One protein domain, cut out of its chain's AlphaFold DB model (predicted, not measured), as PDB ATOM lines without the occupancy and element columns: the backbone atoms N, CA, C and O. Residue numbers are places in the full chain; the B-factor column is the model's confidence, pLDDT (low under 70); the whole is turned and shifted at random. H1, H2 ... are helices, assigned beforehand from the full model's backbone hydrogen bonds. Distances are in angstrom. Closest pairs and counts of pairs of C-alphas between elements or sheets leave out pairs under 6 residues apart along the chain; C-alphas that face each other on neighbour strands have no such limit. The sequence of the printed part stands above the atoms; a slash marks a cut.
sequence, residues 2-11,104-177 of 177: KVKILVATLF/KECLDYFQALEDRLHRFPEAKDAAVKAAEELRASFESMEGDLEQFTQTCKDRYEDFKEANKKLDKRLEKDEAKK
ATOM      1  N   LYS A   2     333.692 -15.551  25.032       50.81
ATOM      2  CA  LYS A   2     334.572 -14.561  25.701       50.81
ATOM      3  C   LYS A   2     334.156 -13.090  25.524       50.81
ATOM      4  O   LYS A   2     334.209 -12.337  26.483       50.81
ATOM      5  N   VAL A   3     333.700 -12.705  24.330       51.75
ATOM      6  CA  VAL A   3     333.239 -11.334  24.031       51.75
ATOM      7  C   VAL A   3     332.013 -10.960  24.864       51.75
ATOM      8  O   VAL A   3     332.004  -9.913  25.493       51.75
ATOM      9  N   LYS A   4     331.025 -11.856  24.932       50.75
ATOM     10  CA  LYS A   4     329.754 -11.649  25.643       50.75
ATOM     11  C   LYS A   4     329.970 -11.356  27.131       50.75
ATOM     12  O   LYS A   4     329.411 -10.413  27.674       50.75
ATOM     13  N   ILE A   5     330.867 -12.122  27.757       54.97
ATOM     14  CA  ILE A   5     331.261 -11.941  29.162       54.97
ATOM     15  C   ILE A   5     332.010 -10.616  29.343       54.97
ATOM     16  O   ILE A   5     331.769  -9.913  30.315       54.97
ATOM     17  N   LEU A   6     332.881 -10.238  28.402       54.66
ATOM     18  CA  LEU A   6     333.613  -8.969  28.435       54.66
ATOM     19  C   LEU A   6     332.696  -7.750  28.319       54.66
ATOM     20  O   LEU A   6     332.902  -6.787  29.047       54.66
ATOM     21  N   VAL A   7     331.689  -7.809  27.443       54.59
ATOM     22  CA  VAL A   7     330.679  -6.754  27.314       54.59
ATOM     23  C   VAL A   7     329.890  -6.660  28.619       54.59
ATOM     24  O   VAL A   7     329.931  -5.618  29.258       54.59
ATOM     25  N   ALA A   8     329.294  -7.757  29.098       54.56
ATOM     26  CA  ALA A   8     328.540  -7.760  30.354       54.56
ATOM     27  C   ALA A   8     329.373  -7.297  31.568       54.56
ATOM     28  O   ALA A   8     328.862  -6.586  32.425       54.56
ATOM     29  N   THR A   9     330.668  -7.635  31.620       56.47
ATOM     30  CA  THR A   9     331.573  -7.192  32.697       56.47
ATOM     31  C   THR A   9     331.863  -5.698  32.619       56.47
ATOM     32  O   THR A   9     332.009  -5.078  33.664       56.47
ATOM     33  N   LEU A  10     331.934  -5.095  31.427       57.72
ATOM     34  CA  LEU A  10     332.084  -3.641  31.313       57.72
ATOM     35  C   LEU A  10     330.863  -2.943  31.892       57.72
ATOM     36  O   LEU A  10     331.029  -2.169  32.819       57.72
ATOM     37  N   PHE A  11     329.660  -3.297  31.440       57.91
ATOM     38  CA  PHE A  11     328.420  -2.737  31.980       57.91
ATOM     39  C   PHE A  11     328.268  -3.000  33.497       57.91
ATOM     40  O   PHE A  11     327.842  -2.114  34.227       57.91
ATOM     41  N   LYS A 104     322.517  17.181  29.726       82.06
ATOM     42  CA  LYS A 104     322.896  16.683  28.398       82.06
ATOM     43  C   LYS A 104     323.936  15.561  28.468       82.06
ATOM     44  O   LYS A 104     323.863  14.608  27.704       82.06
ATOM     45  N   GLU A 105     324.862  15.649  29.410       81.88
ATOM     46  CA  GLU A 105     325.909  14.664  29.659       81.88
ATOM     47  C   GLU A 105     325.332  13.282  30.009       81.88
ATOM     48  O   GLU A 105     325.861  12.264  29.563       81.88
ATOM     49  N   CYS A 106     324.226  13.228  30.761       80.56
ATOM     50  CA  CYS A 106     323.526  11.973  31.040       80.56
ATOM     51  C   CYS A 106     322.789  11.461  29.798       80.56
ATOM     52  O   CYS A 106     322.786  10.258  29.547       80.56
ATOM     53  N   LEU A 107     322.193  12.353  29.000       83.56
ATOM     54  CA  LEU A 107     321.528  11.971  27.750       83.56
ATOM     55  C   LEU A 107     322.519  11.377  26.741       83.56
ATOM     56  O   LEU A 107     322.247  10.322  26.173       83.56
ATOM     57  N   ASP A 108     323.693  11.995  26.582       85.50
ATOM     58  CA  ASP A 108     324.781  11.476  25.745       85.50
ATOM     59  C   ASP A 108     325.257  10.097  26.243       85.50
ATOM     60  O   ASP A 108     325.523   9.196  25.440       85.50
ATOM     61  N   TYR A 109     325.310   9.888  27.566       83.44
ATOM     62  CA  TYR A 109     325.626   8.585  28.150       83.44
ATOM     63  C   TYR A 109     324.573   7.519  27.821       83.44
ATOM     64  O   TYR A 109     324.927   6.432  27.357       83.44
ATOM     65  N   PHE A 110     323.287   7.822  28.021       83.00
ATOM     66  CA  PHE A 110     322.193   6.893  27.725       83.00
ATOM     67  C   PHE A 110     322.114   6.547  26.241       83.00
ATOM     68  O   PHE A 110     322.000   5.370  25.903       83.00
ATOM     69  N   GLN A 111     322.289   7.533  25.363       84.44
ATOM     70  CA  GLN A 111     322.344   7.305  23.922       84.44
ATOM     71  C   GLN A 111     323.489   6.352  23.551       84.44
ATOM     72  O   GLN A 111     323.307   5.413  22.779       84.44
ATOM     73  N   ALA A 112     324.671   6.535  24.146       83.06
ATOM     74  CA  ALA A 112     325.807   5.656  23.893       83.06
ATOM     75  C   ALA A 112     325.579   4.225  24.419       83.06
ATOM     76  O   ALA A 112     326.051   3.257  23.808       83.06
ATOM     77  N   LEU A 113     324.860   4.070  25.539       81.75
ATOM     78  CA  LEU A 113     324.423   2.763  26.038       81.75
ATOM     79  C   LEU A 113     323.472   2.088  25.039       81.75
ATOM     80  O   LEU A 113     323.672   0.910  24.738       81.75
ATOM     81  N   GLU A 114     322.500   2.822  24.494       83.44
ATOM     82  CA  GLU A 114     321.549   2.334  23.482       83.44
ATOM     83  C   GLU A 114     322.250   1.913  22.190       83.44
ATOM     84  O   GLU A 114     322.064   0.787  21.721       83.44
ATOM     85  N   ASP A 115     323.144   2.750  21.662       84.44
ATOM     86  CA  ASP A 115     323.935   2.430  20.469       84.44
ATOM     87  C   ASP A 115     324.756   1.149  20.668       84.44
ATOM     88  O   ASP A 115     324.876   0.297  19.774       84.44
ATOM     89  N   ARG A 116     325.325   0.968  21.867       81.44
ATOM     90  CA  ARG A 116     326.082  -0.245  22.178       81.44
ATOM     91  C   ARG A 116     325.171  -1.451  22.347       81.44
ATOM     92  O   ARG A 116     325.554  -2.541  21.917       81.44
ATOM     93  N   LEU A 117     323.986  -1.267  22.919       81.06
ATOM     94  CA  LEU A 117     322.975  -2.305  23.051       81.06
ATOM     95  C   LEU A 117     322.499  -2.804  21.683       81.06
ATOM     96  O   LEU A 117     322.388  -4.011  21.485       81.06
ATOM     97  N   HIS A 118     322.314  -1.910  20.710       81.38
ATOM     98  CA  HIS A 118     321.986  -2.293  19.335       81.38
ATOM     99  C   HIS A 118     323.028  -3.236  18.727       81.38
ATOM    100  O   HIS A 118     322.689  -4.160  17.986       81.38
ATOM    101  N   ARG A 119     324.307  -3.034  19.063       78.88
ATOM    102  CA  ARG A 119     325.409  -3.883  18.594       78.88
ATOM    103  C   ARG A 119     325.590  -5.151  19.438       78.88
ATOM    104  O   ARG A 119     326.077  -6.156  18.920       78.88
ATOM    105  N   PHE A 120     325.199  -5.111  20.711       78.25
ATOM    106  CA  PHE A 120     325.318  -6.201  21.684       78.25
ATOM    107  C   PHE A 120     324.031  -6.333  22.519       78.25
ATOM    108  O   PHE A 120     324.033  -6.005  23.707       78.25
ATOM    109  N   PRO A 121     322.933  -6.862  21.945       75.38
ATOM    110  CA  PRO A 121     321.636  -6.932  22.633       75.38
ATOM    111  C   PRO A 121     321.662  -7.850  23.862       75.38
ATOM    112  O   PRO A 121     320.850  -7.735  24.770       75.38
ATOM    113  N   GLU A 122     322.646  -8.742  23.933       75.38
ATOM    114  CA  GLU A 122     322.937  -9.591  25.092       75.38
ATOM    115  C   GLU A 122     323.413  -8.831  26.337       75.38
ATOM    116  O   GLU A 122     323.499  -9.419  27.411       75.38
ATOM    117  N   ALA A 123     323.719  -7.538  26.209       74.00
ATOM    118  CA  ALA A 123     324.057  -6.665  27.323       74.00
ATOM    119  C   ALA A 123     322.837  -5.923  27.904       74.00
ATOM    120  O   ALA A 123     323.034  -5.045  28.740       74.00
ATOM    121  N   LYS A 124     321.601  -6.265  27.494       75.62
ATOM    122  CA  LYS A 124     320.352  -5.579  27.896       75.62
ATOM    123  C   LYS A 124     320.219  -5.439  29.403       75.62
ATOM    124  O   LYS A 124     320.126  -4.315  29.881       75.62
ATOM    125  N   ASP A 125     320.325  -6.534  30.150       74.81
ATOM    126  CA  ASP A 125     320.258  -6.497  31.616       74.81
ATOM    127  C   ASP A 125     321.323  -5.589  32.242       74.81
ATOM    128  O   ASP A 125     321.073  -4.889  33.218       74.81
ATOM    129  N   ALA A 126     322.521  -5.566  31.661       74.31
ATOM    130  CA  ALA A 126     323.628  -4.794  32.198       74.31
ATOM    131  C   ALA A 126     323.505  -3.294  31.860       74.31
ATOM    132  O   ALA A 126     323.867  -2.454  32.680       74.31
ATOM    133  N   ALA A 127     322.949  -2.954  30.692       73.94
ATOM    134  CA  ALA A 127     322.604  -1.584  30.320       73.94
ATOM    135  C   ALA A 127     321.483  -1.025  31.206       73.94
ATOM    136  O   ALA A 127     321.603   0.094  31.693       73.94
ATOM    137  N   VAL A 128     320.440  -1.821  31.474       77.75
ATOM    138  CA  VAL A 128     319.354  -1.449  32.397       77.75
ATOM    139  C   VAL A 128     319.893  -1.206  33.798       77.75
ATOM    140  O   VAL A 128     319.635  -0.156  34.372       77.75
ATOM    141  N   LYS A 129     320.718  -2.121  34.311       79.50
ATOM    142  CA  LYS A 129     321.318  -1.994  35.642       79.50
ATOM    143  C   LYS A 129     322.169  -0.730  35.790       79.50
ATOM    144  O   LYS A 129     322.019  -0.019  36.777       79.50
ATOM    145  N   ALA A 130     323.016  -0.422  34.805       75.88
ATOM    146  CA  ALA A 130     323.822   0.802  34.816       75.88
ATOM    147  C   ALA A 130     322.946   2.066  34.851       75.88
ATOM    148  O   ALA A 130     323.295   3.069  35.471       75.88
ATOM    149  N   ALA A 131     321.788   2.004  34.203       76.50
ATOM    150  CA  ALA A 131     320.849   3.100  34.119       76.50
ATOM    151  C   ALA A 131     320.019   3.285  35.404       76.50
ATOM    152  O   ALA A 131     319.835   4.413  35.866       76.50
ATOM    153  N   GLU A 132     319.594   2.186  36.032       80.06
ATOM    154  CA  GLU A 132     318.977   2.186  37.364       80.06
ATOM    155  C   GLU A 132     319.941   2.696  38.442       80.06
ATOM    156  O   GLU A 132     319.546   3.466  39.312       80.06
ATOM    157  N   GLU A 133     321.221   2.330  38.374       78.44
ATOM    158  CA  GLU A 133     322.243   2.811  39.310       78.44
ATOM    159  C   GLU A 133     322.519   4.306  39.161       78.44
ATOM    160  O   GLU A 133     322.731   4.998  40.158       78.44
ATOM    161  N   LEU A 134     322.477   4.826  37.932       76.50
ATOM    162  CA  LEU A 134     322.570   6.262  37.689       76.50
ATOM    163  C   LEU A 134     321.390   6.992  38.349       76.50
ATOM    164  O   LEU A 134     321.585   7.990  39.038       76.50
ATOM    165  N   ARG A 135     320.174   6.450  38.217       75.50
ATOM    166  CA  ARG A 135     318.973   6.985  38.877       75.50
ATOM    167  C   ARG A 135     319.079   6.929  40.401       75.50
ATOM    168  O   ARG A 135     318.822   7.928  41.063       75.50
ATOM    169  N   ALA A 136     319.514   5.799  40.954       78.75
ATOM    170  CA  ALA A 136     319.745   5.661  42.389       78.75
ATOM    171  C   ALA A 136     320.813   6.651  42.890       78.75
ATOM    172  O   ALA A 136     320.692   7.192  43.987       78.75
ATOM    173  N   SER A 137     321.830   6.937  42.069       76.00
ATOM    174  CA  SER A 137     322.843   7.952  42.374       76.00
ATOM    175  C   SER A 137     322.222   9.348  42.449       76.00
ATOM    176  O   SER A 137     322.493  10.067  43.408       76.00
ATOM    177  N   PHE A 138     321.336   9.705  41.512       75.06
ATOM    178  CA  PHE A 138     320.597  10.973  41.544       75.06
ATOM    179  C   PHE A 138     319.741  11.123  42.809       75.06
ATOM    180  O   PHE A 138     319.800  12.150  43.483       75.06
ATOM    181  N   GLU A 139     318.995  10.075  43.172       77.00
ATOM    182  CA  GLU A 139     318.172  10.056  44.388       77.00
ATOM    183  C   GLU A 139     319.030  10.158  45.661       77.00
ATOM    184  O   GLU A 139     318.664  10.865  46.599       77.00
ATOM    185  N   SER A 140     320.203   9.512  45.686       77.50
ATOM    186  CA  SER A 140     321.137   9.577  46.821       77.50
ATOM    187  C   SER A 140     321.787  10.950  47.013       77.50
ATOM    188  O   SER A 140     322.186  11.284  48.126       77.50
ATOM    189  N   MET A 141     321.885  11.740  45.940       74.75
ATOM    190  CA  MET A 141     322.431  13.100  45.945       74.75
ATOM    191  C   MET A 141     321.351  14.151  46.252       74.75
ATOM    192  O   MET A 141     321.585  15.334  46.041       74.75
ATOM    193  N   GLU A 142     320.160  13.733  46.704       75.62
ATOM    194  CA  GLU A 142     319.006  14.606  46.982       75.62
ATOM    195  C   GLU A 142     318.617  15.509  45.792       75.62
ATOM    196  O   GLU A 142     318.029  16.576  45.966       75.62
ATOM    197  N   GLY A 143     318.928  15.079  44.564       68.50
ATOM    198  CA  GLY A 143     318.696  15.869  43.357       68.50
ATOM    199  C   GLY A 143     319.737  16.963  43.085       68.50
ATOM    200  O   GLY A 143     319.442  17.877  42.313       68.50
ATOM    201  N   ASP A 144     320.942  16.895  43.670       80.06
ATOM    202  CA  ASP A 144     322.061  17.774  43.302       80.06
ATOM    203  C   ASP A 144     322.459  17.552  41.834       80.06
ATOM    204  O   ASP A 144     323.147  16.595  41.461       80.06
ATOM    205  N   LEU A 145     321.974  18.450  40.977       78.50
ATOM    206  CA  LEU A 145     322.107  18.329  39.531       78.50
ATOM    207  C   LEU A 145     323.558  18.503  39.065       78.50
ATOM    208  O   LEU A 145     323.941  17.948  38.038       78.50
ATOM    209  N   GLU A 146     324.372  19.266  39.795       81.56
ATOM    210  CA  GLU A 146     325.745  19.595  39.405       81.56
ATOM    211  C   GLU A 146     326.672  18.394  39.652       81.56
ATOM    212  O   GLU A 146     327.389  17.949  38.748       81.56
ATOM    213  N   GLN A 147     326.564  17.783  40.833       79.94
ATOM    214  CA  GLN A 147     327.248  16.543  41.184       79.94
ATOM    215  C   GLN A 147     326.770  15.372  40.315       79.94
ATOM    216  O   GLN A 147     327.572  14.535  39.880       79.94
ATOM    217  N   PHE A 148     325.475  15.330  40.000       81.19
ATOM    218  CA  PHE A 148     324.917  14.322  39.110       81.19
ATOM    219  C   PHE A 148     325.404  14.477  37.660       81.19
ATOM    220  O   PHE A 148     325.822  13.494  37.046       81.19
ATOM    221  N   THR A 149     325.454  15.706  37.135       82.12
ATOM    222  CA  THR A 149     326.017  16.003  35.803       82.12
ATOM    223  C   THR A 149     327.463  15.526  35.705       82.12
ATOM    224  O   THR A 149     327.843  14.861  34.737       82.12
ATOM    225  N   GLN A 150     328.270  15.816  36.729       82.69
ATOM    226  CA  GLN A 150     329.659  15.371  36.784       82.69
ATOM    227  C   GLN A 150     329.758  13.838  36.827       82.69
ATOM    228  O   GLN A 150     330.540  13.255  36.079       82.69
ATOM    229  N   THR A 151     328.894  13.180  37.603       81.69
ATOM    230  CA  THR A 151     328.810  11.713  37.653       81.69
ATOM    231  C   THR A 151     328.504  11.121  36.277       81.69
ATOM    232  O   THR A 151     329.191  10.198  35.838       81.69
ATOM    233  N   CYS A 152     327.523  11.665  35.557       81.38
ATOM    234  CA  CYS A 152     327.191  11.221  34.203       81.38
ATOM    235  C   CYS A 152     328.352  11.395  33.226       81.38
ATOM    236  O   CYS A 152     328.636  10.495  32.436       81.38
ATOM    237  N   LYS A 153     329.050  12.528  33.304       85.06
ATOM    238  CA  LYS A 153     330.215  12.808  32.469       85.06
ATOM    239  C   LYS A 153     331.346  11.810  32.711       85.06
ATOM    240  O   LYS A 153     331.896  11.275  31.748       85.06
ATOM    241  N   ASP A 154     331.652  11.524  33.973       83.94
ATOM    242  CA  ASP A 154     332.687  10.553  34.335       83.94
ATOM    243  C   ASP A 154     332.301   9.146  33.851       83.94
ATOM    244  O   ASP A 154     333.101   8.464  33.207       83.94
ATOM    245  N   ARG A 155     331.032   8.743  34.026       80.25
ATOM    246  CA  ARG A 155     330.540   7.448  33.517       80.25
ATOM    247  C   ARG A 155     330.564   7.352  32.003       80.25
ATOM    248  O   ARG A 155     330.861   6.282  31.469       80.25
ATOM    249  N   TYR A 156     330.285   8.447  31.310       83.81
ATOM    250  CA  TYR A 156     330.349   8.481  29.860       83.81
ATOM    251  C   TYR A 156     331.777   8.314  29.335       83.81
ATOM    252  O   TYR A 156     332.004   7.519  28.418       83.81
ATOM    253  N   GLU A 157     332.752   9.011  29.921       85.62
ATOM    254  CA  GLU A 157     334.152   8.872  29.514       85.62
ATOM    255  C   GLU A 157     334.699   7.472  29.816       85.62
ATOM    256  O   GLU A 157     335.310   6.856  28.932       85.62
ATOM    257  N   ASP A 158     334.392   6.905  30.985       82.38
ATOM    258  CA  ASP A 158     334.789   5.532  31.298       82.38
ATOM    259  C   ASP A 158     334.153   4.524  30.328       82.38
ATOM    260  O   ASP A 158     334.810   3.593  29.849       82.38
ATOM    261  N   PHE A 159     332.876   4.714  29.985       82.19
ATOM    262  CA  PHE A 159     332.173   3.875  29.019       82.19
ATOM    263  C   PHE A 159     332.785   3.970  27.616       82.19
ATOM    264  O   PHE A 159     332.945   2.952  26.931       82.19
ATOM    265  N   LYS A 160     333.201   5.165  27.183       83.81
ATOM    266  CA  LYS A 160     333.930   5.355  25.920       83.81
ATOM    267  C   LYS A 160     335.275   4.640  25.929       83.81
ATOM    268  O   LYS A 160     335.613   3.971  24.946       83.81
ATOM    269  N   GLU A 161     336.044   4.741  27.012       83.06
ATOM    270  CA  GLU A 161     337.328   4.045  27.122       83.06
ATOM    271  C   GLU A 161     337.139   2.520  27.098       83.06
ATOM    272  O   GLU A 161     337.807   1.806  26.337       83.06
ATOM    273  N   ALA A 162     336.181   2.031  27.883       77.44
ATOM    274  CA  ALA A 162     335.777   0.638  27.943       77.44
ATOM    275  C   ALA A 162     335.400   0.090  26.556       77.44
ATOM    276  O   ALA A 162     335.923  -0.949  26.132       77.44
ATOM    277  N   ASN A 163     334.570   0.820  25.808       79.69
ATOM    278  CA  ASN A 163     334.181   0.449  24.448       79.69
ATOM    279  C   ASN A 163     335.364   0.444  23.486       79.69
ATOM    280  O   ASN A 163     335.560  -0.540  22.776       79.69
ATOM    281  N   LYS A 164     336.223   1.467  23.524       83.44
ATOM    282  CA  LYS A 164     337.440   1.519  22.700       83.44
ATOM    283  C   LYS A 164     338.355   0.321  22.959       83.44
ATOM    284  O   LYS A 164     338.972  -0.214  22.036       83.44
ATOM    285  N   LYS A 165     338.469  -0.116  24.216       80.19
ATOM    286  CA  LYS A 165     339.246  -1.306  24.590       80.19
ATOM    287  C   LYS A 165     338.587  -2.590  24.095       80.19
ATOM    288  O   LYS A 165     339.307  -3.505  23.687       80.19
ATOM    289  N   LEU A 166     337.259  -2.668  24.131       77.44
ATOM    290  CA  LEU A 166     336.519  -3.830  23.656       77.44
ATOM    291  C   LEU A 166     336.565  -3.945  22.131       77.44
ATOM    292  O   LEU A 166     336.842  -5.031  21.632       77.44
ATOM    293  N   ASP A 167     336.418  -2.839  21.405       81.19
ATOM    294  CA  ASP A 167     336.533  -2.801  19.943       81.19
ATOM    295  C   ASP A 167     337.930  -3.240  19.488       81.19
ATOM    296  O   ASP A 167     338.054  -4.163  18.687       81.19
ATOM    297  N   LYS A 168     338.995  -2.735  20.126       83.12
ATOM    298  CA  LYS A 168     340.368  -3.211  19.867       83.12
ATOM    299  C   LYS A 168     340.560  -4.706  20.129       83.12
ATOM    300  O   LYS A 168     341.437  -5.331  19.532       83.12
ATOM    301  N   ARG A 169     339.839  -5.277  21.101       79.12
ATOM    302  CA  ARG A 169     339.891  -6.721  21.380       79.12
ATOM    303  C   ARG A 169     339.130  -7.502  20.318       79.12
ATOM    304  O   ARG A 169     339.655  -8.509  19.867       79.12
ATOM    305  N   LEU A 170     337.968  -7.014  19.891       76.25
ATOM    306  CA  LEU A 170     337.193  -7.597  18.798       76.25
ATOM    307  C   LEU A 170     338.000  -7.646  17.500       76.25
ATOM    308  O   LEU A 170     338.153  -8.725  16.940       76.25
ATOM    309  N   GLU A 171     338.613  -6.529  17.099       81.12
ATOM    310  CA  GLU A 171     339.465  -6.465  15.902       81.12
ATOM    311  C   GLU A 171     340.637  -7.459  15.977       81.12
ATOM    312  O   GLU A 171     340.980  -8.120  14.997       81.12
ATOM    313  N   LYS A 172     341.251  -7.611  17.159       76.31
ATOM    314  CA  LYS A 172     342.344  -8.573  17.377       76.31
ATOM    315  C   LYS A 172     341.887 -10.030  17.362       76.31
ATOM    316  O   LYS A 172     342.669 -10.882  16.946       76.31
ATOM    317  N   ASP A 173     340.696 -10.329  17.874       73.25
ATOM    318  CA  ASP A 173     340.117 -11.674  17.836       73.25
ATOM    319  C   ASP A 173     339.694 -12.046  16.404       73.25
ATOM    320  O   ASP A 173     339.919 -13.182  15.992       73.25
ATOM    321  N   GLU A 174     339.172 -11.097  15.616       72.06
ATOM    322  CA  GLU A 174     338.859 -11.306  14.194       72.06
ATOM    323  C   GLU A 174     340.116 -11.513  13.342       72.06
ATOM    324  O   GLU A 174     340.156 -12.438  12.538       72.06
ATOM    325  N   ALA A 175     341.179 -10.735  13.565       70.31
ATOM    326  CA  ALA A 175     342.441 -10.877  12.829       70.31
ATOM    327  C   ALA A 175     343.213 -12.178  13.135       70.31
ATOM    328  O   ALA A 175     344.178 -12.503  12.444       70.31
ATOM    329  N   LYS A 176     342.842 -12.898  14.199       63.25
ATOM    330  CA  LYS A 176     343.456 -14.173  14.607       63.25
ATOM    331  C   LYS A 176     342.664 -15.406  14.168       63.25
ATOM    332  O   LYS A 176     343.095 -16.518  14.479       63.25
ATOM    333  N   LYS A 177     341.513 -15.212  13.529       53.41
ATOM    334  CA  LYS A 177     340.637 -16.278  13.047       53.41
ATOM    335  C   LYS A 177     340.961 -16.631  11.600       53.41
ATOM    336  O   LYS A 177     340.851 -17.834  11.286       53.41
TER     337      LYS A 177
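This is residues 2 to 11 and 104 to 177 of the 177 residues of an uncharacterized protein of Oligella urethralis (UniProt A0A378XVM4). A rod-shaped bundle of four nearly aligned helices: long H4 runs most of its length, with H2, H3 and short H1 alongside. The printed part has 84 residues with H1 to H4, all helix, up and down, each running against the one before. It is only just compact, close to loose, with radius of gyration of the C-alphas 14.2 A, spanning 51 by 21 by 17 A.

H4, residues 145 to 174, touches H2, residues 104 to 119, through 149 to 156 and 105 to 109 alone; the closest C-alphas, Cys 152 and Cys 106, are 4.9 A apart. H3, residues 121 to 140, touches H1, residues 2 to 11, with 122 to 130 alone; the closest C-alphas, Ala 126 and Phe 11, are 5.2 A apart. Every O i to N i+4 pair is within hydrogen-bond range in H1, H2 and H4; in H3, 14 of 16.

H4 spans 42.4 A, from C-alpha 145 at (322.107, 18.329, 39.531) to C-alpha 174 at (338.859, -11.306, 14.194).

Residues 12 to 103 are not printed; C-alphas 11 and 104 are 20.5 A apart. H1 has mean pLDDT 54.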